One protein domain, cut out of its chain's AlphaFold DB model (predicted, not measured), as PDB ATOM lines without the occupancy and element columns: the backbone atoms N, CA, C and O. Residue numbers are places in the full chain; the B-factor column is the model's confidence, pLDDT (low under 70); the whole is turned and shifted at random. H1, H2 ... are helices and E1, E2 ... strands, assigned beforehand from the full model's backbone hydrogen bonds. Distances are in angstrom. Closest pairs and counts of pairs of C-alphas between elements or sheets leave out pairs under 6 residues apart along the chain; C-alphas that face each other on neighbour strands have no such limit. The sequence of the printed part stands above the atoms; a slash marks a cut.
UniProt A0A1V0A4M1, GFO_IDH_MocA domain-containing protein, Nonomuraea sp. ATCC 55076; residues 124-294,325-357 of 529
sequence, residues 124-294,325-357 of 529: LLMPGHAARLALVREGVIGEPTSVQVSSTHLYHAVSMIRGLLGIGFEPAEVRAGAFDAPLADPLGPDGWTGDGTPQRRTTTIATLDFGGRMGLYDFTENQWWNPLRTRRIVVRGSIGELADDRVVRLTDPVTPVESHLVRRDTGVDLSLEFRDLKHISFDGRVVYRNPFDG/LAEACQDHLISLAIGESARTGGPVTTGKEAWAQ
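AT A GLANCE: This is residues 124 to 294 and 325 to 357 of the 529 residues of the protein "GFO_IDH_MocA domain-containing protein" of Nonomuraea sp. ATCC 55076 (UniProt A0A1V0A4M1). A wide, twisted sheet of eight strands forms a wall with three helices, H1, H2 and H3, over one face and no named helix over the other. At one edge E8 runs on into a small second sheet, E9 to E11, and H1 packs in the corner between the two sheets; at the other edge the long hairpin of E2 and E3 reaches past the end of E4. The printed part has 204 residues, with three named helices and eleven named strands in the order H1 E1 H2 E2 E3 E4 E5 E6 E7 E8 E9 E10 E11 H3. The large sheet, E2 E3 E4 E1 E5 E6 E7 E8, is mixed and the small one antiparallel; the class is mixed, helices and strands. The whole is compact, with a radius of gyration of the C-alphas of 18.9 A and spans of 55 by 51 by 36 A.

IN THESE COORDINATES: The large sheet holds E2, residues 173 to 184, 33.1 A; E3, 198 to 209, 33.8 A; E4, 214 to 220, 20.1 A; E1, 144 to 150; E5, 232 to 237; E6, 240 to 243; E7, 246 to 250; and E8, 256 to 260. The small sheet holds E9, 262 to 265; E10, 277 to 282; and E11, 285 to 289. H1, residues 127 to 137, begins at C-alpha (162.219, 168.571, 174.988); H2 is 154 to 165; H3, 325 to 344, 28.2 A, ends at C-alpha (131.409, 186.544, 183.472).

HOW THE PARTS SIT: E4 and E1 are parallel, with N 216 and O 147 at 2.8 A. E1, H2 and E2 form a split strand-helix-strand unit, E3 and E4 between its strands, with a right-handed crossover. E2 E3 E4, E5 E6 E7 E8 and E9 E10 E11 are meanders, each strand the antiparallel neighbour of the one before; N 179 and O 203 are 2.8 A apart. E2 bends by 61 degrees at residue 181. H2 is over E4 and E1, at a height over the sheet of 8.6 A. H3 runs across the strands over E2 and E3, and touches H2, closest C-alphas Leu 154 and Ser 335, 5.0 A. H1 is on both sheets, over E5 and E6 and over E10 and E11. In H1, H2 and H3 every O i to N i+4 pair is within hydrogen-bond range.

THE WHOLE: The C-alphas farthest apart, Leu 272 and Gly 346, are 56.6 A apart. Residues 295 to 324 are not printed, and C-alphas 294 and 325 are 32.3 A apart across this cut. The links E2 to E3, E4 to E5 and E9 to E10 are long. No printed residue is under 70 in pLDDT.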
ATOM      1  N   LEU A 124     158.219 175.195 178.601       97.31
ATOM      2  CA  LEU A 124     159.078 175.538 177.455       97.31
ATOM      3  C   LEU A 124     160.471 174.875 177.496       97.31
ATOM      4  O   LEU A 124     161.200 174.942 176.506       97.31
ATOM      5  N   LEU A 125     160.833 174.219 178.605       98.06
ATOM      6  CA  LEU A 125     162.051 173.412 178.752       98.06
ATOM      7  C   LEU A 125     161.819 171.928 178.428       98.06
ATOM      8  O   LEU A 125     162.782 171.208 178.158       98.06
ATOM      9  N   MET A 126     160.559 171.469 178.393       97.88
ATOM     10  CA  MET A 126     160.219 170.123 177.920       97.88
ATOM     11  C   MET A 126     160.781 169.905 176.508       97.88
ATOM     12  O   MET A 126     160.541 170.753 175.643       97.88
ATOM     13  N   PRO A 127     161.465 168.779 176.224       98.38
ATOM     14  CA  PRO A 127     162.219 168.571 174.988       98.38
ATOM     15  C   PRO A 127     161.505 168.985 173.698       98.38
ATOM     16  O   PRO A 127     162.058 169.738 172.894       98.38
ATOM     17  N   GLY A 128     160.256 168.545 173.513       97.81
ATOM     18  CA  GLY A 128     159.457 168.907 172.340       97.81
ATOM     19  C   GLY A 128     159.165 170.408 172.248       97.81
ATOM     20  O   GLY A 128     159.272 170.989 171.174       97.81
ATOM     21  N   HIS A 129     158.832 171.074 173.356       98.38
ATOM     22  CA  HIS A 129     158.565 172.516 173.360       98.38
ATOM     23  C   HIS A 129     159.846 173.347 173.224       98.38
ATOM     24  O   HIS A 129     159.836 174.324 172.478       98.38
ATOM     25  N   ALA A 130     160.955 172.913 173.823       98.62
ATOM     26  CA  ALA A 130     162.268 173.525 173.644       98.62
ATOM     27  C   ALA A 130     162.728 173.469 172.174       98.62
ATOM     28  O   ALA A 130     163.185 174.476 171.633       98.62
ATOM     29  N   ALA A 131     162.533 172.331 171.494       98.75
ATOM     30  CA  ALA A 131     162.813 172.192 170.064       98.75
ATOM     31  C   ALA A 131     161.931 173.113 169.198       98.75
ATOM     32  O   ALA A 131     162.439 173.794 168.308       98.75
ATOM     33  N   ARG A 132     160.623 173.193 169.481       98.75
ATOM     34  CA  ARG A 132     159.689 174.101 168.781       98.75
ATOM     35  C   ARG A 132     160.078 175.567 168.976       98.75
ATOM     36  O   ARG A 132     160.139 176.317 168.007       98.75
ATOM     37  N   LEU A 133     160.398 175.959 170.210       98.69
ATOM     38  CA  LEU A 133     160.846 177.307 170.557       98.69
ATOM     39  C   LEU A 133     162.175 177.669 169.874       98.69
ATOM     40  O   LEU A 133     162.344 178.815 169.465       98.69
ATOM     41  N   ALA A 134     163.092 176.710 169.705       98.69
ATOM     42  CA  ALA A 134     164.317 176.913 168.934       98.69
ATOM     43  C   ALA A 134     164.009 177.244 167.462       98.69
ATOM     44  O   ALA A 134     164.452 178.284 166.983       98.69
ATOM     45  N   LEU A 135     163.177 176.445 166.777       98.69
ATOM     46  CA  LEU A 135     162.783 176.716 165.383       98.69
ATOM     47  C   LEU A 135     162.067 178.069 165.224       98.69
ATOM     48  O   LEU A 135     162.299 178.793 164.256       98.69
ATOM     49  N   VAL A 136     161.209 178.424 166.184       98.69
ATOM     50  CA  VAL A 136     160.514 179.719 166.216       98.69
ATOM     51  C   VAL A 136     161.508 180.878 166.352       98.69
ATOM     52  O   VAL A 136     161.450 181.822 165.569       98.69
ATOM     53  N   ARG A 137     162.467 180.791 167.285       98.25
ATOM     54  CA  ARG A 137     163.506 181.819 167.497       98.25
ATOM     55  C   ARG A 137     164.498 181.937 166.340       98.25
ATOM     56  O   ARG A 137     165.032 183.013 166.109       98.25
ATOM     57  N   GLU A 138     164.726 180.854 165.606       97.75
ATOM     58  CA  GLU A 138     165.512 180.841 164.366       97.75
ATOM     59  C   GLU A 138     164.766 181.457 163.165       97.75
ATOM     60  O   GLU A 138     165.352 181.596 162.093       97.75
ATOM     61  N   GLY A 139     163.482 181.811 163.310       98.19
ATOM     62  CA  GLY A 139     162.673 182.395 162.237       98.19
ATOM     63  C   GLY A 139     162.222 181.391 161.171       98.19
ATOM     64  O   GLY A 139     161.849 181.799 160.074       98.19
ATOM     65  N   VAL A 140     162.215 180.085 161.471       98.50
ATOM     66  CA  VAL A 140     161.884 179.003 160.512       98.50
ATOM     67  C   VAL A 140     160.477 179.144 159.909       98.50
ATOM     68  O   VAL A 140     160.241 178.685 158.795       98.50
ATOM     69  N   ILE A 141     159.556 179.800 160.618       98.56
ATOM     70  CA  ILE A 141     158.189 180.113 160.160       98.56
ATOM     71  C   ILE A 141     157.949 181.624 159.965       98.56
ATOM     72  O   ILE A 141     156.814 182.045 159.748       98.56
ATOM     73  N   GLY A 142     159.003 182.446 160.015       98.31
ATOM     74  CA  GLY A 142     158.916 183.909 159.988       98.31
ATOM     75  C   GLY A 142     158.521 184.506 161.336       98.31
ATOM     76  O   GLY A 142     158.830 183.946 162.386       98.31
ATOM     77  N   GLU A 143     157.836 185.650 161.305       98.19
ATOM     78  CA  GLU A 143     157.324 186.311 162.511       98.19
ATOM     79  C   GLU A 143     156.122 185.532 163.070       98.19
ATOM     80  O   GLU A 143     155.145 185.380 162.336       98.19
ATOM     81  N   PRO A 144     156.137 185.068 164.335       98.38
ATOM     82  CA  PRO A 144     154.995 184.391 164.947       98.38
ATOM     83  C   PRO A 144     153.805 185.335 165.153       98.38
ATOM     84  O   PRO A 144     153.932 186.388 165.772       98.38
ATOM     85  N   THR A 145     152.626 184.932 164.684       98.31
ATOM     86  CA  THR A 145     151.385 185.723 164.756       98.31
ATOM     87  C   THR A 145     150.284 185.045 165.564       98.31
ATOM     88  O   THR A 145     149.434 185.729 166.134       98.31
ATOM     89  N   SER A 146     150.279 183.712 165.666       98.56
ATOM     90  CA  SER A 146     149.300 183.004 166.496       98.56
ATOM     91  C   SER A 146     149.851 181.725 167.114       98.56
ATOM     92  O   SER A 146     150.551 180.967 166.447       98.56
ATOM     93  N   VAL A 147     149.490 181.462 168.372       98.81
ATOM     94  CA  VAL A 147     149.787 180.207 169.077       98.81
ATOM     95  C   VAL A 147     148.489 179.588 169.582       98.81
ATOM     96  O   VAL A 147     147.651 180.282 170.149       98.81
ATOM     97  N   GLN A 148     148.318 178.279 169.411       98.69
ATOM     98  CA  GLN A 148     147.221 177.504 169.990       98.69
ATOM     99  C   GLN A 148     147.792 176.427 170.911       98.69
ATOM    100  O   GLN A 148     148.678 175.687 170.484       98.69
ATOM    101  N   VAL A 149     147.281 176.316 172.139       98.38
ATOM    102  CA  VAL A 149     147.710 175.317 173.129       98.38
ATOM    103  C   VAL A 149     146.502 174.548 173.654       98.38
ATOM    104  O   VAL A 149     145.595 175.130 174.249       98.38
ATOM    105  N   SER A 150     146.534 173.227 173.475       97.06
ATOM    106  CA  SER A 150     145.626 172.278 174.113       97.06
ATOM    107  C   SER A 150     146.420 171.121 174.707       97.06
ATOM    108  O   SER A 150     146.733 170.144 174.032       97.06
ATOM    109  N   SER A 151     146.833 171.253 175.965       92.25
ATOM    110  CA  SER A 151     147.657 170.238 176.644       92.25
ATOM    111  C   SER A 151     147.714 170.421 178.157       92.25
ATOM    112  O   SER A 151     147.738 169.436 178.893       92.25
ATOM    113  N   THR A 152     147.738 171.674 178.609       93.06
ATOM    114  CA  THR A 152     147.956 172.076 179.998       93.06
ATOM    115  C   THR A 152     147.068 173.260 180.375       93.06
ATOM    116  O   THR A 152     146.491 173.911 179.502       93.06
ATOM    117  N   HIS A 153     146.930 173.515 181.673       90.81
ATOM    118  CA  HIS A 153     146.019 174.517 182.209       90.81
ATOM    119  C   HIS A 153     146.648 175.906 182.314       90.81
ATOM    120  O   HIS A 153     147.826 176.042 182.640       90.81
ATOM    121  N   LEU A 154     145.797 176.923 182.142       92.00
ATOM    122  CA  LEU A 154     145.972 178.305 182.600       92.00
ATOM    123  C   LEU A 154     147.426 178.801 182.480       92.00
ATOM    124  O   LEU A 154     147.911 178.968 181.363       92.00
ATOM    125  N   TYR A 155     148.111 178.967 183.615       93.25
ATOM    126  CA  TYR A 155     149.474 179.489 183.746       93.25
ATOM    127  C   TYR A 155     150.447 178.902 182.716       93.25
ATOM    128  O   TYR A 155     151.079 179.644 181.969       93.25
ATOM    129  N   HIS A 156     150.491 177.574 182.611       96.69
ATOM    130  CA  HIS A 156     151.416 176.867 181.730       96.69
ATOM    131  C   HIS A 156     151.076 177.022 180.245       96.69
ATOM    132  O   HIS A 156     151.953 176.995 179.387       96.69
ATOM    133  N   ALA A 157     149.797 177.204 179.912       97.69
ATOM    134  CA  ALA A 157     149.409 177.496 178.539       97.69
ATOM    135  C   ALA A 157     149.714 178.955 178.173       97.69
ATOM    136  O   ALA A 157     150.125 179.226 177.045       97.69
ATOM    137  N   VAL A 158     149.556 179.889 179.118       98.31
ATOM    138  CA  VAL A 158     149.874 181.311 178.925       98.31
ATOM    139  C   VAL A 158     151.379 181.526 178.753       98.31
ATOM    140  O   VAL A 158     151.765 182.191 177.790       98.31
ATOM    141  N   SER A 159     152.218 180.911 179.592       97.94
ATOM    142  CA  SER A 159     153.684 180.982 179.477       97.94
ATOM    143  C   SER A 159     154.170 180.436 178.131       97.94
ATOM    144  O   SER A 159     154.968 181.075 177.438       97.94
ATOM    145  N   MET A 160     153.611 179.305 177.684       98.50
ATOM    146  CA  MET A 160     153.853 178.755 176.348       98.50
ATOM    147  C   MET A 160     153.408 179.705 175.226       98.50
ATOM    148  O   MET A 160     154.169 179.917 174.281       98.50
ATOM    149  N   ILE A 161     152.205 180.285 175.314       98.75
ATOM    150  CA  ILE A 161     151.678 181.240 174.322       98.75
ATOM    151  C   ILE A 161     152.585 182.471 174.228       98.75
ATOM    152  O   ILE A 161     153.029 182.810 173.131       98.75
ATOM    153  N   ARG A 162     152.900 183.119 175.357       98.25
ATOM    154  CA  ARG A 162     153.741 184.327 175.393       98.25
ATOM    155  C   ARG A 162     155.153 184.036 174.894       98.25
ATOM    156  O   ARG A 162     155.641 184.737 174.007       98.25
ATOM    157  N   GLY A 163     155.772 182.959 175.377       98.00
ATOM    158  CA  GLY A 163     157.133 182.578 175.001       98.00
ATOM    159  C   GLY A 163     157.300 182.196 173.526       98.00
ATOM    160  O   GLY A 163     158.354 182.472 172.952       98.00
ATOM    161  N   LEU A 164     156.275 181.610 172.892       98.69
ATOM    162  CA  LEU A 164     156.283 181.275 171.458       98.69
ATOM    163  C   LEU A 164     155.856 182.444 170.554       98.69
ATOM    164  O   LEU A 164     156.291 182.497 169.407       98.69
ATOM    165  N   LEU A 165     155.057 183.397 171.049       98.50
ATOM    166  CA  LEU A 165     154.762 184.653 170.339       98.50
ATOM    167  C   LEU A 165     155.845 185.730 170.518       98.50
ATOM    168  O   LEU A 165     155.785 186.765 169.852       98.50
ATOM    169  N   GLY A 166     156.801 185.530 171.433       96.81
ATOM    170  CA  GLY A 166     157.770 186.557 171.821       96.81
ATOM    171  C   GLY A 166     157.105 187.787 172.450       96.81
ATOM    172  O   GLY A 166     157.516 188.907 172.161       96.81
ATOM    173  N   ILE A 167     156.049 187.575 173.240       95.88
ATOM    174  CA  ILE A 167     155.280 188.616 173.936       95.88
ATOM    175  C   ILE A 167     155.834 188.795 175.350       95.88
ATOM    176  O   ILE A 167     155.955 187.827 176.103       95.88
ATOM    177  N   GLY A 168     156.141 190.038 175.709       94.50
ATOM    178  CA  GLY A 168     156.532 190.449 177.050       94.50
ATOM    179  C   GLY A 168     155.312 190.884 177.862       94.50
ATOM    180  O   GLY A 168     154.438 190.074 178.181       94.50
ATOM    181  N   PHE A 169     155.281 192.162 178.242       96.12
ATOM    182  CA  PHE A 169     154.296 192.753 179.157       96.12
ATOM    183  C   PHE A 169     153.233 193.593 178.435       96.12
ATOM    184  O   PHE A 169     152.773 194.619 178.940       96.12
ATOM    185  N   GLU A 170     152.886 193.222 177.208       93.62
ATOM    186  CA  GLU A 170     151.789 193.807 176.450       93.62
ATOM    187  C   GLU A 170     150.433 193.534 177.142       93.62
ATOM    188  O   GLU A 170     150.216 192.434 177.660       93.62
ATOM    189  N   PRO A 171     149.506 194.513 177.157       95.25
ATOM    190  CA  PRO A 171     148.109 194.277 177.512       95.25
ATOM    191  C   PRO A 171     147.493 193.170 176.652       95.25
ATOM    192  O   PRO A 171     147.721 193.135 175.444       95.25
ATOM    193  N   ALA A 172     146.669 192.319 177.261       97.56
ATOM    194  CA  ALA A 172     145.893 191.306 176.551       97.56
ATOM    195  C   ALA A 172     144.390 191.508 176.775       97.56
ATOM    196  O   ALA A 172     143.956 191.592 177.930       97.56
ATOM    197  N   GLU A 173     143.589 191.527 175.704       98.50
ATOM    198  CA  GLU A 173     142.144 191.296 175.809       98.50
ATOM    199  C   GLU A 173     141.876 189.787 175.788       98.50
ATOM    200  O   GLU A 173     142.212 189.087 174.833       98.50
ATOM    201  N   VAL A 174     141.263 189.283 176.856       98.75
ATOM    202  CA  VAL A 174     140.906 187.874 177.011       98.75
ATOM    203  C   VAL A 174     139.402 187.700 176.842       98.75
ATOM    204  O   VAL A 174     138.613 188.392 177.485       98.75
ATOM    205  N   ARG A 175     138.999 186.748 175.995       98.75
ATOM    206  CA  ARG A 175     137.606 186.301 175.841       98.75
ATOM    207  C   ARG A 175     137.549 184.793 175.988       98.75
ATOM    208  O   ARG A 175     138.198 184.095 175.215       98.75
ATOM    209  N   ALA A 176     136.777 184.295 176.946       98.56
ATOM    210  CA  ALA A 176     136.703 182.877 177.266       98.56
ATOM    211  C   ALA A 176     135.263 182.368 177.411       98.56
ATOM    212  O   ALA A 176     134.345 183.115 177.742       98.56
ATOM    213  N   GLY A 177     135.083 181.068 177.184       98.19
ATOM    214  CA  GLY A 177     133.843 180.342 177.433       98.19
ATOM    215  C   GLY A 177     134.123 178.970 178.038       98.19
ATOM    216  O   GLY A 177     135.135 178.340 177.721       98.19
ATOM    217  N   ALA A 178     133.220 178.522 178.908       97.81
ATOM    218  CA  ALA A 178     133.255 177.209 179.543       97.81
ATOM    219  C   ALA A 178     132.158 176.304 178.958       97.81
ATOM    220  O   ALA A 178     131.014 176.729 178.784       97.81
ATOM    221  N   PHE A 179     132.513 175.057 178.649       97.44
ATOM    222  CA  PHE A 179     131.648 174.092 177.976       97.44
ATOM    223  C   PHE A 179     131.685 172.740 178.686       97.44
ATOM    224  O   PHE A 179     132.675 172.011 178.614       97.44
ATOM    225  N   ASP A 180     130.581 172.377 179.332       97.75
ATOM    226  CA  ASP A 180     130.477 171.112 180.055       97.75
ATOM    227  C   ASP A 180     130.046 169.964 179.133       97.75
ATOM    228  O   ASP A 180     128.934 169.954 178.584       97.75
ATOM    229  N   ALA A 181     130.873 168.923 179.044       97.06
ATOM    230  CA  ALA A 181     130.600 167.715 178.266       97.06
ATOM    231  C   ALA A 181     130.854 166.437 179.093       97.06
ATOM    232  O   ALA A 181     131.589 166.479 180.079       97.06
ATOM    233  N   PRO A 182     130.255 165.283 178.737       97.19
ATOM    234  CA  PRO A 182     130.656 164.001 179.307       97.19
ATOM    235  C   PRO A 182     132.045 163.583 178.793       97.19
ATOM    236  O   PRO A 182     132.286 163.567 177.585       97.19
ATOM    237  N   LEU A 183     132.937 163.195 179.702       96.31
ATOM    238  CA  LEU A 183     134.262 162.640 179.423       96.31
ATOM    239  C   LEU A 183     134.555 161.515 180.423       96.31
ATOM    240  O   LEU A 183     134.427 161.702 181.630       96.31
ATOM    241  N   ALA A 184     134.934 160.338 179.923       95.88
ATOM    242  CA  ALA A 184     135.478 159.268 180.758       95.88
ATOM    243  C   ALA A 184     136.867 159.658 181.274       95.88
ATOM    244  O   ALA A 184     137.654 160.251 180.532       95.88
ATOM    245  N   ASP A 185     137.171 159.311 182.524       92.31
ATOM    246  CA  ASP A 185     138.383 159.764 183.213       92.31
ATOM    247  C   ASP A 185     139.227 158.570 183.703       92.31
ATOM    248  O   ASP A 185     139.202 158.214 184.884       92.31
ATOM    249  N   PRO A 186     139.924 157.873 182.783       94.00
ATOM    250  CA  PRO A 186     140.491 156.556 183.063       94.00
ATOM    251  C   PRO A 186     141.844 156.603 183.792       94.00
ATOM    252  O   PRO A 186     142.319 155.559 184.235       94.00
ATOM    253  N   LEU A 187     142.483 157.777 183.898       92.94
ATOM    254  CA  LEU A 187     143.803 157.955 184.508       92.94
ATOM    255  C   LEU A 187     143.825 159.200 185.406       92.94
ATOM    256  O   LEU A 187     143.464 160.294 184.972       92.94
ATOM    257  N   GLY A 188     144.292 159.030 186.641       88.31
ATOM    258  CA  GLY A 188     144.516 160.114 187.597       88.31
ATOM    259  C   GLY A 188     145.860 159.979 188.325       88.31
ATOM    260  O   GLY A 188     146.665 159.116 187.969       88.31
ATOM    261  N   PRO A 189     146.109 160.799 189.365       83.31
ATOM    262  CA  PRO A 189     147.372 160.799 190.111       83.31
ATOM    263  C   PRO A 189     147.741 159.447 190.739       83.31
ATOM    264  O   PRO A 189     148.921 159.127 190.846       83.31
ATOM    265  N   ASP A 190     146.738 158.651 191.118       88.06
ATOM    266  CA  ASP A 190     146.909 157.325 191.729       88.06
ATOM    267  C   ASP A 190     146.960 156.181 190.685       88.06
ATOM    268  O   ASP A 190     146.990 155.003 191.042       88.06
ATOM    269  N   GLY A 191     146.985 156.514 189.387       91.69
ATOM    270  CA  GLY A 191     147.057 155.565 188.275       91.69
ATOM    271  C   GLY A 191     145.724 155.340 187.555       91.69
ATOM    272  O   GLY A 191     144.874 156.231 187.472       91.69
ATOM    273  N   TRP A 192     145.574 154.156 186.951       94.88
ATOM    274  CA  TRP A 192     144.380 153.784 186.184       94.88
ATOM    275  C   TRP A 192     143.188 153.554 187.114       94.88
ATOM    276  O   TRP A 192     143.270 152.751 188.040       94.88
ATOM    277  N   THR A 193     142.064 154.214 186.839       93.44
ATOM    278  CA  THR A 193     140.869 154.166 187.700       93.44
ATOM    279  C   THR A 193     140.082 152.862 187.562       93.44
ATOM    280  O   THR A 193     139.372 152.467 188.483       93.44
ATOM    281  N   GLY A 194     140.176 152.202 186.403       95.19
ATOM    282  CA  GLY A 194     139.334 151.055 186.048       95.19
ATOM    283  C   GLY A 194     137.872 151.415 185.745       95.19
ATOM    284  O   GLY A 194     137.098 150.524 185.400       95.19
ATOM    285  N   ASP A 195     137.499 152.696 185.830       93.19
ATOM    286  CA  ASP A 195     136.156 153.200 185.546       93.19
ATOM    287  C   ASP A 195     136.124 153.925 184.191       93.19
ATOM    288  O   ASP A 195     136.833 154.904 183.957       93.19
ATOM    289  N   GLY A 196     135.286 153.422 183.283       94.56
ATOM    290  CA  GLY A 196     135.041 154.017 181.968       94.56
ATOM    291  C   GLY A 196     133.839 154.963 181.925       94.56
ATOM    292  O   GLY A 196     133.498 155.443 180.844       94.56
ATOM    293  N   THR A 197     133.162 155.205 183.051       96.50
ATOM    294  CA  THR A 197     131.923 155.991 183.111       96.50
ATOM    295  C   THR A 197     132.192 157.464 182.774       96.50
ATOM    296  O   THR A 197     132.965 158.120 183.476       96.50
ATOM    297  N   PRO A 198     131.556 158.038 181.732       96.69
ATOM    298  CA  PRO A 198     131.718 159.452 181.420       96.69
ATOM    299  C   PRO A 198     131.147 160.346 182.521       96.69
ATOM    300  O   PRO A 198     129.957 160.291 182.831       96.69
ATOM    301  N   GLN A 199     131.989 161.212 183.076       94.75
ATOM    302  CA  GLN A 199     131.613 162.220 184.062       94.75
ATOM    303  C   GLN A 199     131.500 163.590 183.387       94.75
ATOM    304  O   GLN A 199     132.062 163.806 182.314       94.75
ATOM    305  N   ARG A 200     130.786 164.542 183.996       97.06
ATOM    306  CA  ARG A 200     130.820 165.933 183.518       97.06
ATOM    307  C   ARG A 200     132.226 166.498 183.747       97.06
ATOM    308  O   ARG A 200     132.786 166.329 184.833       97.06
ATOM    309  N   ARG A 201     132.785 167.112 182.707       95.81
ATOM    310  CA  ARG A 201     134.063 167.825 182.721       95.81
ATOM    311  C   ARG A 201     133.916 169.129 181.947       95.81
ATOM    312  O   ARG A 201     133.328 169.135 180.860       95.81
ATOM    313  N   THR A 202     134.472 170.196 182.499       97.06
ATOM    314  CA  THR A 202     134.518 171.518 181.870       97.06
ATOM    315  C   THR A 202     135.619 171.551 180.814       97.06
ATOM    316  O   THR A 202     136.739 171.095 181.051       97.06
ATOM    317  N   THR A 203     135.328 172.116 179.644       97.19
ATOM    318  CA  THR A 203     136.345 172.577 178.687       97.19
ATOM    319  C   THR A 203     136.315 174.094 178.628       97.19
ATOM    320  O   THR A 203     135.277 174.666 178.302       97.19
ATOM    321  N   THR A 204     137.436 174.744 178.923       98.25
ATOM    322  CA  THR A 204     137.578 176.197 178.791       98.25
ATOM    323  C   THR A 204     138.321 176.505 177.503       98.25
ATOM    324  O   THR A 204     139.440 176.034 177.302       98.25
ATOM    325  N   ILE A 205     137.708 177.319 176.646       98.31
ATOM    326  CA  ILE A 205     138.328 177.846 175.427       98.31
ATOM    327  C   ILE A 205     138.448 179.357 175.591       98.31
ATOM    328  O   ILE A 205     137.466 180.001 175.960       98.31
ATOM    329  N   ALA A 206     139.622 179.928 175.317       98.69
ATOM    330  CA  ALA A 206     139.840 181.369 175.391       98.69
ATOM    331  C   ALA A 206     140.730 181.902 174.266       98.69
ATOM    332  O   ALA A 206     141.749 181.300 173.938       98.69
ATOM    333  N   THR A 207     140.381 183.065 173.721       98.69
ATOM    334  CA  THR A 207     141.259 183.863 172.856       98.69
ATOM    335  C   THR A 207     141.939 184.956 173.670       98.69
ATOM    336  O   THR A 207     141.279 185.626 174.466       98.69
ATOM    337  N   LEU A 208     143.236 185.141 173.442       98.62
ATOM    338  CA  LEU A 208     144.083 186.160 174.052       98.62
ATOM    339  C   LEU A 208     144.597 187.065 172.922       98.62
ATOM    340  O   LEU A 208     145.427 186.618 172.131       98.62
ATOM    341  N   ASP A 209     144.097 188.293 172.812       98.31
ATOM    342  CA  ASP A 209     144.542 189.266 171.803       98.31
ATOM    343  C   ASP A 209     145.556 190.242 172.408       98.31
ATOM    344  O   ASP A 209     145.239 190.962 173.355       98.31
ATOM    345  N   PHE A 210     146.766 190.262 171.845       97.56
ATOM    346  CA  PHE A 210     147.877 191.137 172.232       97.56
ATOM    347  C   PHE A 210     148.056 192.331 171.271       97.56
ATOM    348  O   PHE A 210     149.140 192.906 171.186       97.56
ATOM    349  N   GLY A 211     147.022 192.696 170.503       91.94
ATOM    350  CA  GLY A 211     147.054 193.837 169.581       91.94
ATOM    351  C   GLY A 211     147.709 193.523 168.235       91.94
ATOM    352  O   GLY A 211     148.411 194.365 167.679       91.94
ATOM    353  N   GLY A 212     147.499 192.308 167.714       89.75
ATOM    354  CA  GLY A 212     148.039 191.861 166.418       89.75
ATOM    355  C   GLY A 212     148.690 190.475 166.437       89.75
ATOM    356  O   GLY A 212     148.854 189.860 165.384       89.75
ATOM    357  N   ARG A 213     148.995 189.945 167.628       97.81
ATOM    358  CA  ARG A 213     149.341 188.532 167.856       97.81
ATOM    359  C   ARG A 213     148.284 187.887 168.754       97.81
ATOM    360  O   ARG A 213     147.772 188.549 169.653       97.81
ATOM    361  N   MET A 214     147.948 186.616 168.518       98.06
ATOM    362  CA  MET A 214     146.799 185.962 169.166       98.06
ATOM    363  C   MET A 214     147.107 184.572 169.742       98.06
ATOM    364  O   MET A 214     147.551 183.665 169.035       98.06
ATOM    365  N   GLY A 215     146.805 184.392 171.028       98.62
ATOM    366  CA  GLY A 215     146.779 183.095 171.701       98.62
ATOM    367  C   GLY A 215     145.395 182.439 171.655       98.62
ATOM    368  O   GLY A 215     144.386 183.114 171.843       98.62
ATOM    369  N   LEU A 216     145.345 181.118 171.480       98.69
ATOM    370  CA  LEU A 216     144.166 180.285 171.730       98.69
ATOM    371  C   LEU A 216     144.492 179.256 172.817       98.69
ATOM    372  O   LEU A 216     145.316 178.363 172.615       98.69
ATOM    373  N   TYR A 217     143.806 179.368 173.944       98.62
ATOM    374  CA  TYR A 217     143.767 178.379 175.015       98.62
ATOM    375  C   TYR A 217     142.575 177.439 174.799       98.62
ATOM    376  O   TYR A 217     141.477 177.903 174.494       98.62
ATOM    377  N   ASP A 218     142.789 176.132 174.933       97.69
ATOM    378  CA  ASP A 218     141.798 175.084 174.663       97.69
ATOM    379  C   ASP A 218     142.052 173.904 175.613       97.69
ATOM    380  O   ASP A 218     142.869 173.035 175.322       97.69
ATOM    381  N   PHE A 219     141.425 173.892 176.792       97.50
ATOM    382  CA  PHE A 219     141.769 172.937 177.851       97.50
ATOM    383  C   PHE A 219     140.544 172.262 178.478       97.50
ATOM    384  O   PHE A 219     139.658 172.936 179.004       97.50
ATOM    385  N   THR A 220     140.513 170.922 178.478       95.94
ATOM    386  CA  THR A 220     139.542 170.127 179.257       95.94
ATOM    387  C   THR A 220     140.111 169.759 180.625       95.94
ATOM    388  O   THR A 220     141.241 169.288 180.711       95.94
ATOM    389  N   GLU A 221     139.314 169.861 181.689       92.81
ATOM    390  CA  GLU A 221     139.654 169.325 183.016       92.81
ATOM    391  C   GLU A 221     140.283 167.917 182.949       92.81
ATOM    392  O   GLU A 221     139.789 167.022 182.263       92.81
ATOM    393  N   ASN A 222     141.384 167.733 183.686       86.94
ATOM    394  CA  ASN A 222     142.204 166.516 183.735       86.94
ATOM    395  C   ASN A 222     142.907 166.091 182.418       86.94
ATOM    396  O   ASN A 222     143.542 165.036 182.384       86.94
ATOM    397  N   GLN A 223     142.890 166.898 181.345       92.69
ATOM    398  CA  GLN A 223     143.521 166.571 180.048       92.69
ATOM    399  C   GLN A 223     145.020 166.223 180.126       92.69
ATOM    400  O   GLN A 223     145.504 165.452 179.299       92.69
ATOM    401  N   TRP A 224     145.768 166.738 181.107       86.62
ATOM    402  CA  TRP A 224     147.190 166.407 181.251       86.62
ATOM    403  C   TRP A 224     147.414 164.917 181.588       86.62
ATOM    404  O   TRP A 224     148.353 164.323 181.053       86.62
ATOM    405  N   TRP A 225     146.534 164.293 182.387       85.94
ATOM    406  CA  TRP A 225     146.538 162.845 182.649       85.94
ATOM    407  C   TRP A 225     145.725 162.064 181.607       85.94
ATOM    408  O   TRP A 225     146.098 160.949 181.255       85.94
ATOM    409  N   ASN A 226     144.610 162.614 181.123       92.88
ATOM    410  CA  ASN A 226     143.600 161.837 180.407       92.88
ATOM    411  C   ASN A 226     144.044 161.430 178.976       92.88
ATOM    412  O   ASN A 226     144.093 162.279 178.082       92.88
ATOM    413  N   PRO A 227     144.285 160.131 178.693       93.12
ATOM    414  CA  PRO A 227     144.753 159.663 177.383       93.12
ATOM    415  C   PRO A 227     143.695 159.772 176.268       93.12
ATOM    416  O   PRO A 227     144.018 159.569 175.101       93.12
ATOM    417  N   LEU A 228     142.439 160.096 176.602       94.62
ATOM    418  CA  LEU A 228     141.345 160.345 175.654       94.62
ATOM    419  C   LEU A 228     141.292 161.815 175.187       94.62
ATOM    420  O   LEU A 228     140.332 162.238 174.531       94.62
ATOM    421  N   ARG A 229     142.298 162.619 175.550       93.69
ATOM    422  CA  ARG A 229     142.487 163.997 175.095       93.69
ATOM    423  C   ARG A 229     143.867 164.147 174.465       93.69
ATOM    424  O   ARG A 229     144.879 164.251 175.152       93.69
ATOM    425  N   THR A 230     143.897 164.174 173.135       92.50
ATOM    426  CA  THR A 230     145.112 164.467 172.370       92.50
ATOM    427  C   THR A 230     145.666 165.829 172.778       92.50
ATOM    428  O   THR A 230     144.917 166.793 172.932       92.50
ATOM    429  N   ARG A 231     146.986 165.903 172.951       93.56
ATOM    430  CA  ARG A 231     147.698 167.163 173.175       93.56
ATOM    431  C   ARG A 231     148.010 167.786 171.816       93.56
ATOM    432  O   ARG A 231     148.426 167.059 170.920       93.56
ATOM    433  N   ARG A 232     147.796 169.091 171.676       96.06
ATOM    434  CA  ARG A 232     147.968 169.850 170.435       96.06
ATOM    435  C   ARG A 232     148.665 171.175 170.714       96.06
ATOM    436  O   ARG A 232     148.247 171.920 171.603       96.06
ATOM    437  N   ILE A 233     149.669 171.504 169.914       98.12
ATOM    438  CA  ILE A 233     150.264 172.835 169.836       98.12
ATOM    439  C   ILE A 233     150.362 173.287 168.382       98.12
ATOM    440  O   ILE A 233     150.802 172.538 167.516       98.12
ATOM    441  N   VAL A 234     149.958 174.523 168.099       98.81
ATOM    442  CA  VAL A 234     150.124 175.135 166.773       98.81
ATOM    443  C   VAL A 234     150.779 176.497 166.932       98.81
ATOM    444  O   VAL A 234     150.340 177.275 167.770       98.81
ATOM    445  N   VAL A 235     151.793 176.799 166.127       98.81
ATOM    446  CA  VAL A 235     152.416 178.122 166.021       98.81
ATOM    447  C   VAL A 235     152.386 178.543 164.557       98.81
ATOM    448  O   VAL A 235     152.962 177.875 163.703       98.81
ATOM    449  N   ARG A 236     151.714 179.651 164.258       98.75
ATOM    450  CA  ARG A 236     151.669 180.260 162.926       98.75
ATOM    451  C   ARG A 236     152.610 181.440 162.877       98.75
ATOM    452  O   ARG A 236     152.610 182.248 163.805       98.75
ATOM    453  N   GLY A 237     153.347 181.556 161.782       98.50
ATOM    454  CA  GLY A 237     154.127 182.738 161.464       98.50
ATOM    455  C   GLY A 237     153.926 183.205 160.026       98.50
ATOM    456  O   GLY A 237     153.179 182.605 159.255       98.50
ATOM    457  N   SER A 238     154.574 184.313 159.672       98.25
ATOM    458  CA  SER A 238     154.360 185.005 158.395       98.25
ATOM    459  C   SER A 238     154.741 184.206 157.139       98.25
ATOM    460  O   SER A 238     154.248 184.535 156.060       98.25
ATOM    461  N   ILE A 239     155.569 183.159 157.251       98.50
ATOM    462  CA  ILE A 239     155.978 182.299 156.120       98.50
ATOM    463  C   ILE A 239     155.819 180.791 156.392       98.50
ATOM    464  O   ILE A 239     156.335 179.975 155.624       98.50
ATOM    465  N   GLY A 240     155.127 180.396 157.467       98.56
ATOM    466  CA  GLY A 240     154.960 178.984 157.816       98.56
ATOM    467  C   GLY A 240     154.062 178.693 159.022       98.56
ATOM    468  O   GLY A 240     153.603 179.585 159.730       98.56
ATOM    469  N   GLU A 241     153.835 177.408 159.270       98.69
ATOM    470  CA  GLU A 241     153.109 176.878 160.427       98.69
ATOM    471  C   GLU A 241     153.873 175.682 161.007       98.69
ATOM    472  O   GLU A 241     154.319 174.795 160.278       98.69
ATOM    473  N   LEU A 242     153.990 175.645 162.330       98.44
ATOM    474  CA  LEU A 242     154.357 174.469 163.103       98.44
ATOM    475  C   LEU A 242     153.085 173.912 163.750       98.44
ATOM    476  O   LEU A 242     152.391 174.640 164.455       98.44
ATOM    477  N   ALA A 243     152.792 172.634 163.540       98.31
ATOM    478  CA  ALA A 243     151.669 171.920 164.134       98.31
ATOM    479  C   ALA A 243     152.183 170.614 164.754       98.31
ATOM    480  O   ALA A 243     152.566 169.681 164.047       98.31
ATOM    481  N   ASP A 244     152.221 170.578 166.084       97.56
ATOM    482  CA  ASP A 244     152.864 169.550 166.899       97.56
ATOM    483  C   ASP A 244     154.327 169.319 166.494       97.56
ATOM    484  O   ASP A 244     155.189 170.121 166.854       97.56
ATOM    485  N   ASP A 245     154.622 168.257 165.748       98.12
ATOM    486  CA  ASP A 245     155.970 167.962 165.247       98.12
ATOM    487  C   ASP A 245     156.143 168.270 163.750       98.12
ATOM    488  O   ASP A 245     157.266 168.288 163.250       98.12
ATOM    489  N   ARG A 246     155.061 168.576 163.027       98.69
ATOM    490  CA  ARG A 246     155.078 168.932 161.602       98.69
ATOM    491  C   ARG A 246     155.367 170.422 161.433       98.69
ATOM    492  O   ARG A 246     154.778 171.249 162.122       98.69
ATOM    493  N   VAL A 247     156.217 170.780 160.476       98.75
ATOM    494  CA  VAL A 247     156.527 172.174 160.123       98.75
ATOM    495  C   VAL A 247     156.388 172.354 158.621       98.75
ATOM    496  O   VAL A 247     157.045 171.660 157.847       98.75
ATOM    497  N   VAL A 248     155.569 173.312 158.204       98.69
ATOM    498  CA  VAL A 248     155.432 173.736 156.808       98.69
ATOM    499  C   VAL A 248     155.940 175.167 156.695       98.69
ATOM    500  O   VAL A 248     155.551 176.016 157.494       98.69
ATOM    501  N   ARG A 249     156.808 175.453 155.723       98.38
ATOM    502  CA  ARG A 249     157.383 176.795 155.521       98.38
ATOM    503  C   ARG A 249     157.739 177.061 154.065       98.38
ATOM    504  O   ARG A 249     157.991 176.119 153.319       98.38
ATOM    505  N   LEU A 250     157.860 178.328 153.693       98.19
ATOM    506  CA  LEU A 250     158.526 178.734 152.455       98.19
ATOM    507  C   LEU A 250     160.057 178.661 152.605       98.19
ATOM    508  O   LEU A 250     160.611 179.210 153.557       98.19
ATOM    509  N   THR A 251     160.754 178.010 151.668       96.12
ATOM    510  CA  THR A 251     162.233 178.086 151.546       96.12
ATOM    511  C   THR A 251     162.700 179.157 150.565       96.12
ATOM    512  O   THR A 251     163.844 179.602 150.620       96.12
ATOM    513  N   ASP A 252     161.805 179.566 149.675       95.81
ATOM    514  CA  ASP A 252     161.914 180.681 148.741       95.81
ATOM    515  C   ASP A 252     160.478 181.208 148.483       95.81
ATOM    516  O   ASP A 252     159.525 180.599 148.977       95.81
ATOM    517  N   PRO A 253     160.271 182.310 147.735       96.62
ATOM    518  CA  PRO A 253     158.946 182.918 147.573       96.62
ATOM    519  C   PRO A 253     157.837 182.036 146.968       96.62
ATOM    520  O   PRO A 253     156.680 182.452 147.003       96.62
ATOM    521  N   VAL A 254     158.151 180.869 146.390       97.25
ATOM    522  CA  VAL A 254     157.168 179.981 145.734       97.25
ATOM    523  C   VAL A 254     157.235 178.515 146.172       97.25
ATOM    524  O   VAL A 254     156.316 177.762 145.843       97.25
ATOM    525  N   THR A 255     158.263 178.096 146.916       98.06
ATOM    526  CA  THR A 255     158.449 176.696 147.337       98.06
ATOM    527  C   THR A 255     158.055 176.477 148.804       98.06
ATOM    528  O   THR A 255     158.874 176.709 149.700       98.06
ATOM    529  N   PRO A 256     156.829 175.992 149.091       97.81
ATOM    530  CA  PRO A 256     156.493 175.440 150.395       97.81
ATOM    531  C   PRO A 256     157.118 174.048 150.555       97.81
ATOM    532  O   PRO A 256     156.924 173.167 149.717       97.81
ATOM    533  N   VAL A 257     157.831 173.834 151.658       98.44
ATOM    534  CA  VAL A 257     158.373 172.529 152.060       98.44
ATOM    535  C   VAL A 257     157.742 172.070 153.367       98.44
ATOM    536  O   VAL A 257     157.386 172.886 154.220       98.44
ATOM    537  N   GLU A 258     157.641 170.754 153.529       98.56
ATOM    538  CA  GLU A 258     157.242 170.112 154.777       98.56
ATOM    539  C   GLU A 258     158.430 169.372 155.397       98.56
ATOM    540  O   GLU A 258     159.131 168.615 154.725       98.56
ATOM    541  N   SER A 259     158.600 169.576 156.698       98.25
ATOM    542  CA  SER A 259     159.644 169.012 157.547       98.25
ATOM    543  C   SER A 259     159.023 168.516 158.854       98.25
ATOM    544  O   SER A 259     157.924 168.930 159.223       98.25
ATOM    545  N   HIS A 260     159.727 167.653 159.587       98.62
ATOM    546  CA  HIS A 260     159.253 167.112 160.866       98.62
ATOM    547  C   HIS A 260     160.333 167.209 161.948       98.62
ATOM    548  O   HIS A 260     161.521 167.048 161.668       98.62
ATOM    549  N   LEU A 261     159.907 167.455 163.187       98.69
ATOM    550  CA  LEU A 261     160.696 167.263 164.398       98.69
ATOM    551  C   LEU A 261     160.782 165.761 164.687       98.69
ATOM    552  O   LEU A 261     159.796 165.120 165.036       98.69
ATOM    553  N   VAL A 262     161.974 165.186 164.536       98.25
ATOM    554  CA  VAL A 262     162.209 163.750 164.718       98.25
ATOM    555  C   VAL A 262     162.940 163.515 166.034       98.25
ATOM    556  O   VAL A 262     164.081 163.946 166.219       98.25
ATOM    557  N   ARG A 263     162.290 162.805 166.959       96.69
ATOM    558  CA  ARG A 263     162.904 162.364 168.217       96.69
ATOM    559  C   ARG A 263     163.829 161.169 167.982       96.69
ATOM    560  O   ARG A 263     163.454 160.221 167.295       96.69
ATOM    561  N   ARG A 264     165.008 161.175 168.610       96.00
ATOM    562  CA  ARG A 264     165.811 159.964 168.832       96.00
ATOM    563  C   ARG A 264     165.631 159.511 170.276       96.00
ATOM    564  O   ARG A 264     166.405 159.909 171.148       96.00
ATOM    565  N   ASP A 265     164.648 158.650 170.488       95.50
ATOM    566  CA  ASP A 265     164.520 157.854 171.706       95.50
ATOM    567  C   ASP A 265     165.274 156.512 171.524       95.50
ATOM    568  O   ASP A 265     165.249 155.912 170.445       95.50
ATOM    569  N   THR A 266     165.994 156.055 172.549       95.88
ATOM    570  CA  THR A 266     166.706 154.760 172.593       95.88
ATOM    571  C   THR A 266     165.919 153.707 173.376       95.88
ATOM    572  O   THR A 266     164.840 153.993 173.896       95.88
ATOM    573  N   GLY A 267     166.412 152.463 173.436       93.62
ATOM    574  CA  GLY A 267     165.741 151.353 174.129       93.62
ATOM    575  C   GLY A 267     164.419 150.916 173.487       93.62
ATOM    576  O   GLY A 267     163.540 150.391 174.170       93.62
ATOM    577  N   VAL A 268     164.268 151.166 172.183       93.31
ATOM    578  CA  VAL A 268     163.141 150.736 171.346       93.31
ATOM    579  C   VAL A 268     163.674 149.824 170.240       93.31
ATOM    580  O   VAL A 268     164.695 150.134 169.623       93.31
ATOM    581  N   ASP A 269     162.973 148.714 169.991       92.00
ATOM    582  CA  ASP A 269     163.347 147.684 169.010       92.00
ATOM    583  C   ASP A 269     164.812 147.211 169.183       92.00
ATOM    584  O   ASP A 269     165.220 146.910 170.304       92.00
ATOM    585  N   LEU A 270     165.630 147.151 168.125       93.25
ATOM    586  CA  LEU A 270     167.020 146.673 168.184       93.25
ATOM    587  C   LEU A 270     168.021 147.690 168.786       93.25
ATOM    588  O   LEU A 270     169.236 147.523 168.657       93.25
ATOM    589  N   SER A 271     167.546 148.741 169.463       92.56
ATOM    590  CA  SER A 271     168.394 149.634 170.259       92.56
ATOM    591  C   SER A 271     168.837 148.940 171.552       92.56
ATOM    592  O   SER A 271     168.070 148.831 172.502       92.56
ATOM    593  N   LEU A 272     170.103 148.509 171.604       93.06
ATOM    594  CA  LEU A 272     170.715 147.895 172.797       93.06
ATOM    595  C   LEU A 272     171.084 148.909 173.904       93.06
ATOM    596  O   LEU A 272     171.580 148.519 174.959       93.06
ATOM    597  N   GLU A 273     170.887 150.206 173.657       93.81
ATOM    598  CA  GLU A 273     170.999 151.263 174.667       93.81
ATOM    599  C   GLU A 273     169.772 151.233 175.604       93.81
ATOM    600  O   GLU A 273     168.689 150.810 175.200       93.81
ATOM    601  N   PHE A 274     169.898 151.730 176.839       92.06
ATOM    602  CA  PHE A 274     168.734 151.910 177.718       92.06
ATOM    603  C   PHE A 274     167.711 152.894 177.127       92.06
ATOM    604  O   PHE A 274     168.034 153.726 176.271       92.06
ATOM    605  N   ARG A 275     166.461 152.808 177.601       94.88
ATOM    606  CA  ARG A 275     165.393 153.715 177.176       94.88
ATOM    607  C   ARG A 275     165.661 155.128 177.681       94.88
ATOM    608  O   ARG A 275     165.663 155.342 178.886       94.88
ATOM    609  N   ASP A 276     165.874 156.057 176.756       95.94
ATOM    610  CA  ASP A 276     166.226 157.449 177.044       95.94
ATOM    611  C   ASP A 276     165.949 158.342 175.824       95.94
ATOM    612  O   ASP A 276     165.903 157.848 174.696       95.94
ATOM    613  N   LEU A 277     165.814 159.652 176.021       97.00
ATOM    614  CA  LEU A 277     165.822 160.625 174.929       97.00
ATOM    615  C   LEU A 277     167.258 161.096 174.683       97.00
ATOM    616  O   LEU A 277     167.896 161.639 175.579       97.00
ATOM    617  N   LYS A 278     167.754 160.998 173.446       97.00
ATOM    618  CA  LYS A 278     169.071 161.548 173.073       97.00
ATOM    619  C   LYS A 278     168.975 162.984 172.567       97.00
ATOM    620  O   LYS A 278     169.722 163.865 172.998       97.00
ATOM    621  N   HIS A 279     168.102 163.214 171.590       98.12
ATOM    622  CA  HIS A 279     167.953 164.503 170.919       98.12
ATOM    623  C   HIS A 279     166.662 164.575 170.097       98.12
ATOM    624  O   HIS A 279     166.046 163.553 169.802       98.12
ATOM    625  N   ILE A 280     166.313 165.786 169.667       98.75
ATOM    626  CA  ILE A 280     165.313 166.043 168.627       98.75
ATOM    627  C   ILE A 280     166.018 166.743 167.465       98.75
ATOM    628  O   ILE A 280     166.823 167.660 167.673       98.75
ATOM    629  N   SER A 281     165.758 166.279 166.245       98.75
ATOM    630  CA  SER A 281     166.322 166.824 165.012       98.75
ATOM    631  C   SER A 281     165.252 167.417 164.099       98.75
ATOM    632  O   SER A 281     164.076 167.080 164.187       98.75
ATOM    633  N   PHE A 282     165.681 168.326 163.230       98.62
ATOM    634  CA  PHE A 282     164.880 168.986 162.209       98.62
ATOM    635  C   PHE A 282     165.747 169.125 160.957       98.62
ATOM    636  O   PHE A 282     166.880 169.583 161.073       98.62
ATOM    637  N   ASP A 283     165.274 168.702 159.783       96.94
ATOM    638  CA  ASP A 283     166.036 168.740 158.517       96.94
ATOM    639  C   ASP A 283     167.499 168.254 158.640       96.94
ATOM    640  O   ASP A 283     168.443 168.873 158.152       96.94
ATOM    641  N   GLY A 284     167.702 167.139 159.351       95.88
ATOM    642  CA  GLY A 284     169.013 166.501 159.519       95.88
ATOM    643  C   GLY A 284     169.964 167.158 160.531       95.88
ATOM    644  O   GLY A 284     171.020 166.590 160.806       95.88
ATOM    645  N   ARG A 285     169.606 168.298 161.139       97.75
ATOM    646  CA  ARG A 285     170.368 168.931 162.235       97.75
ATOM    647  C   ARG A 285     169.699 168.708 163.591       97.75
ATOM    648  O   ARG A 285     168.480 168.640 163.690       97.75
ATOM    649  N   VAL A 286     170.494 168.616 164.655       98.56
ATOM    650  CA  VAL A 286     169.986 168.546 166.036       98.56
ATOM    651  C   VAL A 286     169.565 169.942 166.494       98.56
ATOM    652  O   VAL A 286     170.371 170.865 166.419       98.56
ATOM    653  N   VAL A 287     168.331 170.076 166.988       98.56
ATOM    654  CA  VAL A 287     167.757 171.346 167.488       98.56
ATOM    655  C   VAL A 287     167.463 171.326 168.988       98.56
ATOM    656  O   VAL A 287     167.352 172.372 169.616       98.56
ATOM    657  N   TYR A 288     167.412 170.136 169.586       98.62
ATOM    658  CA  TYR A 288     167.410 169.936 171.032       98.62
ATOM    659  C   TYR A 288     168.264 168.714 171.381       98.62
ATOM    660  O   TYR A 288     168.194 167.697 170.693       98.62
ATOM    661  N   ARG A 289     169.036 168.777 172.467       98.44
ATOM    662  CA  ARG A 289     169.811 167.652 173.010       98.44
ATOM    663  C   ARG A 289     169.455 167.486 174.480       98.44
ATOM    664  O   ARG A 289     169.477 168.477 175.200       98.44
ATOM    665  N   ASN A 290     169.176 166.255 174.914       97.81
ATOM    666  CA  ASN A 290     168.938 165.975 176.328       97.81
ATOM    667  C   ASN A 290     170.221 166.292 177.124       97.81
ATOM    668  O   ASN A 290     171.256 165.672 176.852       97.81
ATOM    669  N   PRO A 291     170.205 167.244 178.077       96.50
ATOM    670  CA  PRO A 291     171.375 167.525 178.900       96.50
ATOM    671  C   PRO A 291     171.672 166.372 179.869       96.50
ATOM    672  O   PRO A 291     172.828 166.205 180.259       96.50
ATOM    673  N   PHE A 292     170.674 165.550 180.213       96.69
ATOM    674  CA  PHE A 292     170.730 164.430 181.156       96.69
ATOM    675  C   PHE A 292     170.833 163.066 180.455       96.69
ATOM    676  O   PHE A 292     170.199 162.102 180.877       96.69
ATOM    677  N   ASP A 293     171.624 162.972 179.383       92.88
ATOM    678  CA  ASP A 293     171.842 161.702 178.679       92.88
ATOM    679  C   ASP A 293     172.354 160.588 179.619       92.88
ATOM    680  O   ASP A 293     173.240 160.812 180.451       92.88
ATOM    681  N   GLY A 294     171.788 159.391 179.476       92.69
ATOM    682  CA  GLY A 294     172.013 158.216 180.314       92.69
ATOM    683  C   GLY A 294     171.076 158.098 181.523       92.69
ATOM    684  O   GLY A 294     171.250 157.172 182.313       92.69
ATOM    685  N   LEU A 325     160.399 186.211 188.354       98.25
ATOM    686  CA  LEU A 325     159.102 186.493 188.991       98.25
ATOM    687  C   LEU A 325     158.206 187.433 188.164       98.25
ATOM    688  O   LEU A 325     156.993 187.255 188.158       98.25
ATOM    689  N   ALA A 326     158.783 188.405 187.451       97.69
ATOM    690  CA  ALA A 326     158.019 189.329 186.613       97.69
ATOM    691  C   ALA A 326     157.223 188.605 185.514       97.69
ATOM    692  O   ALA A 326     156.026 188.848 185.362       97.69
ATOM    693  N   GLU A 327     157.872 187.680 184.799       97.31
ATOM    694  CA  GLU A 327     157.233 186.872 183.755       97.31
ATOM    695  C   GLU A 327     156.090 186.044 184.342       97.31
ATOM    696  O   GLU A 327     154.971 186.088 183.835       97.31
ATOM    697  N   ALA A 328     156.346 185.393 185.479       97.38
ATOM    698  CA  ALA A 328     155.367 184.581 186.188       97.38
ATOM    699  C   ALA A 328     154.151 185.378 186.687       97.38
ATOM    700  O   ALA A 328     153.017 184.905 186.602       97.38
ATOM    701  N   CYS A 329     154.352 186.598 187.193       98.00
ATOM    702  CA  CYS A 329     153.239 187.464 187.576       98.00
ATOM    703  C   CYS A 329     152.386 187.856 186.359       98.00
ATOM    704  O   CYS A 329     151.159 187.883 186.461       98.00
ATOM    705  N   GLN A 330     153.007 188.097 185.199       97.88
ATOM    706  CA  GLN A 330     152.289 188.398 183.958       97.88
ATOM    707  C   GLN A 330     151.514 187.182 183.421       97.88
ATOM    708  O   GLN A 330     150.351 187.325 183.035       97.88
ATOM    709  N   ASP A 331     152.109 185.984 183.453       97.94
ATOM    710  CA  ASP A 331     151.435 184.736 183.071       97.94
ATOM    711  C   ASP A 331     150.212 184.456 183.949       97.94
ATOM    712  O   ASP A 331     149.135 184.107 183.450       97.94
ATOM    713  N   HIS A 332     150.351 184.647 185.265       97.94
ATOM    714  CA  HIS A 332     149.256 184.402 186.199       97.94
ATOM    715  C   HIS A 332     148.160 185.473 186.114       97.94
ATOM    716  O   HIS A 332     146.982 185.130 186.137       97.94
ATOM    717  N   LEU A 333     148.500 186.750 185.897       98.38
ATOM    718  CA  LEU A 333     147.521 187.815 185.614       98.38
ATOM    719  C   LEU A 333     146.615 187.461 184.422       98.38
ATOM    720  O   LEU A 333     145.390 187.551 184.515       98.38
ATOM    721  N   ILE A 334     147.208 187.034 183.306       98.50
ATOM    722  CA  ILE A 334     146.462 186.659 182.096       98.50
ATOM    723  C   ILE A 334     145.665 185.364 182.324       98.50
ATOM    724  O   ILE A 334     144.532 185.237 181.858       98.50
ATOM    725  N   SER A 335     146.200 184.432 183.111       97.94
ATOM    726  CA  SER A 335     145.499 183.208 183.523       97.94
ATOM    727  C   SER A 335     144.256 183.483 184.372       97.94
ATOM    728  O   SER A 335     143.207 182.872 184.154       97.94
ATOM    729  N   LEU A 336     144.341 184.436 185.302       98.31
ATOM    730  CA  LEU A 336     143.200 184.904 186.091       98.31
ATOM    731  C   LEU A 336     142.145 185.564 185.189       98.31
ATOM    732  O   LEU A 336     140.954 185.309 185.363       98.31
ATOM    733  N   ALA A 337     142.562 186.326 184.171       98.56
ATOM    734  CA  ALA A 337     141.653 186.915 183.184       98.56
ATOM    735  C   ALA A 337     140.921 185.868 182.317       98.56
ATOM    736  O   ALA A 337     139.757 186.084 181.975       98.56
ATOM    737  N   ILE A 338     141.533 184.711 182.018       98.62
ATOM    738  CA  ILE A 338     140.841 183.576 181.368       98.62
ATOM    739  C   ILE A 338     139.699 183.066 182.255       98.62
ATOM    740  O   ILE A 338     138.569 182.925 181.784       98.62
ATOM    741  N   GLY A 339     139.980 182.815 183.538       97.50
ATOM    742  CA  GLY A 339     138.972 182.358 184.499       97.50
ATOM    743  C   GLY A 339     137.839 183.371 184.688       97.50
ATOM    744  O   GLY A 339     136.665 183.007 184.642       97.50
ATOM    745  N   GLU A 340     138.181 184.651 184.833       98.31
ATOM    746  CA  GLU A 340     137.216 185.736 185.017       98.31
ATOM    747  C   GLU A 340     136.341 185.963 183.776       98.31
ATOM    748  O   GLU A 340     135.125 186.130 183.895       98.31
ATOM    749  N   SER A 341     136.921 185.900 182.574       98.69
ATOM    750  CA  SER A 341     136.162 186.015 181.327       98.69
ATOM    751  C   SER A 341     135.195 184.839 181.152       98.69
ATOM    752  O   SER A 341     134.018 185.054 180.865       98.69
ATOM    753  N   ALA A 342     135.634 183.607 181.436       97.94
ATOM    754  CA  ALA A 342     134.780 182.420 181.347       97.94
ATOM    755  C   ALA A 342     133.627 182.452 182.369       97.94
ATOM    756  O   ALA A 342     132.523 181.999 182.074       97.94
ATOM    757  N   ARG A 343     133.875 183.019 183.559       97.62
ATOM    758  CA  ARG A 343     132.893 183.177 184.642       97.62
ATOM    759  C   ARG A 343     131.860 184.275 184.362       97.62
ATOM    760  O   ARG A 343     130.708 184.142 184.768       97.62
ATOM    761  N   THR A 344     132.268 185.370 183.725       97.75
ATOM    762  CA  THR A 344     131.409 186.544 183.472       97.75
ATOM    763  C   THR A 344     130.756 186.543 182.090       97.75
ATOM    764  O   THR A 344     129.768 187.248 181.888       97.75
ATOM    765  N   GLY A 345     131.297 185.783 181.133       96.25
ATOM    766  CA  GLY A 345     130.893 185.798 179.724       96.25
ATOM    767  C   GLY A 345     131.311 187.064 178.960       96.25
ATOM    768  O   GLY A 345     130.916 187.236 177.807       96.25
ATOM    769  N   GLY A 346     132.077 187.963 179.589       96.56
ATOM    770  CA  GLY A 346     132.540 189.226 179.011       96.56
ATOM    771  C   GLY A 346     134.043 189.232 178.707       96.56
ATOM    772  O   GLY A 346     134.779 188.390 179.223       96.56
ATOM    773  N   PRO A 347     134.530 190.173 177.877       98.12
ATOM    774  CA  PRO A 347     135.963 190.393 177.714       98.12
ATOM    775  C   PRO A 347     136.598 190.919 179.007       98.12
ATOM    776  O   PRO A 347     136.001 191.734 179.711       98.12
ATOM    777  N   VAL A 348     137.832 190.498 179.275       98.62
ATOM    778  CA  VAL A 348     138.662 190.989 180.380       98.62
ATOM    779  C   VAL A 348     139.976 191.504 179.808       98.62
ATOM    780  O   VAL A 348     140.737 190.741 179.218       98.62
ATOM    781  N   THR A 349     140.258 192.794 179.977       97.94
ATOM    782  CA  THR A 349     141.526 193.396 179.541       97.94
ATOM    783  C   THR A 349     142.520 193.433 180.696       97.94
ATOM    784  O   THR A 349     142.236 193.987 181.756       97.94
ATOM    785  N   THR A 350     143.706 192.869 180.483       97.00
ATOM    786  CA  THR A 350     144.832 192.949 181.422       97.00
ATOM    787  C   THR A 350     145.646 194.221 181.178       97.00
ATOM    788  O   THR A 350     145.870 194.614 180.035       97.00
ATOM    789  N   GLY A 351     146.062 194.897 182.251       91.06
ATOM    790  CA  GLY A 351     146.883 196.108 182.179       91.06
ATOM    791  C   GLY A 351     148.387 195.824 182.242       91.06
ATOM    792  O   GLY A 351     148.815 194.692 182.464       91.06
ATOM    793  N   LYS A 352     149.199 196.881 182.107       92.94
ATOM    794  CA  LYS A 352     150.618 196.839 182.491       92.94
ATOM    795  C   LYS A 352     150.737 197.036 184.001       92.94
ATOM    796  O   LYS A 352     150.448 198.119 184.504       92.94
ATOM    797  N   GLU A 353     151.162 195.995 184.705       95.81
ATOM    798  CA  GLU A 353     151.386 196.011 186.155       95.81
ATOM    799  C   GLU A 353     152.821 196.446 186.512       95.81
ATOM    800  O   GLU A 353     153.690 196.593 185.649       95.81
ATOM    801  N   ALA A 354     153.094 196.643 187.806       95.69
ATOM    802  CA  ALA A 354     154.383 197.147 188.298       95.69
ATOM    803  C   ALA A 354     155.598 196.267 187.930       95.69
ATOM    804  O   ALA A 354     156.718 196.775 187.861       95.69
ATOM    805  N   TRP A 355     155.390 194.974 187.662       95.62
ATOM    806  CA  TRP A 355     156.438 194.045 187.224       95.62
ATOM    807  C   TRP A 355     156.856 194.187 185.759       95.62
ATOM    808  O   TRP A 355     157.886 193.646 185.373       95.62
ATOM    809  N   ALA A 356     156.126 194.966 184.955       93.62
ATOM    810  CA  ALA A 356     156.539 195.309 183.596       93.62
ATOM    811  C   ALA A 356     157.734 196.289 183.549       93.62
ATOM    812  O   ALA A 356     158.245 196.589 182.469       93.62
ATOM    813  N   GLN A 357     158.164 196.836 184.694       81.75
ATOM    814  CA  GLN A 357     159.323 197.725 184.770       81.75
ATOM    815  C   GLN A 357     160.628 196.921 184.910       81.75
ATOM    816  O   GLN A 357     160.688 195.992 185.717       81.75
TER     817      GLN A 357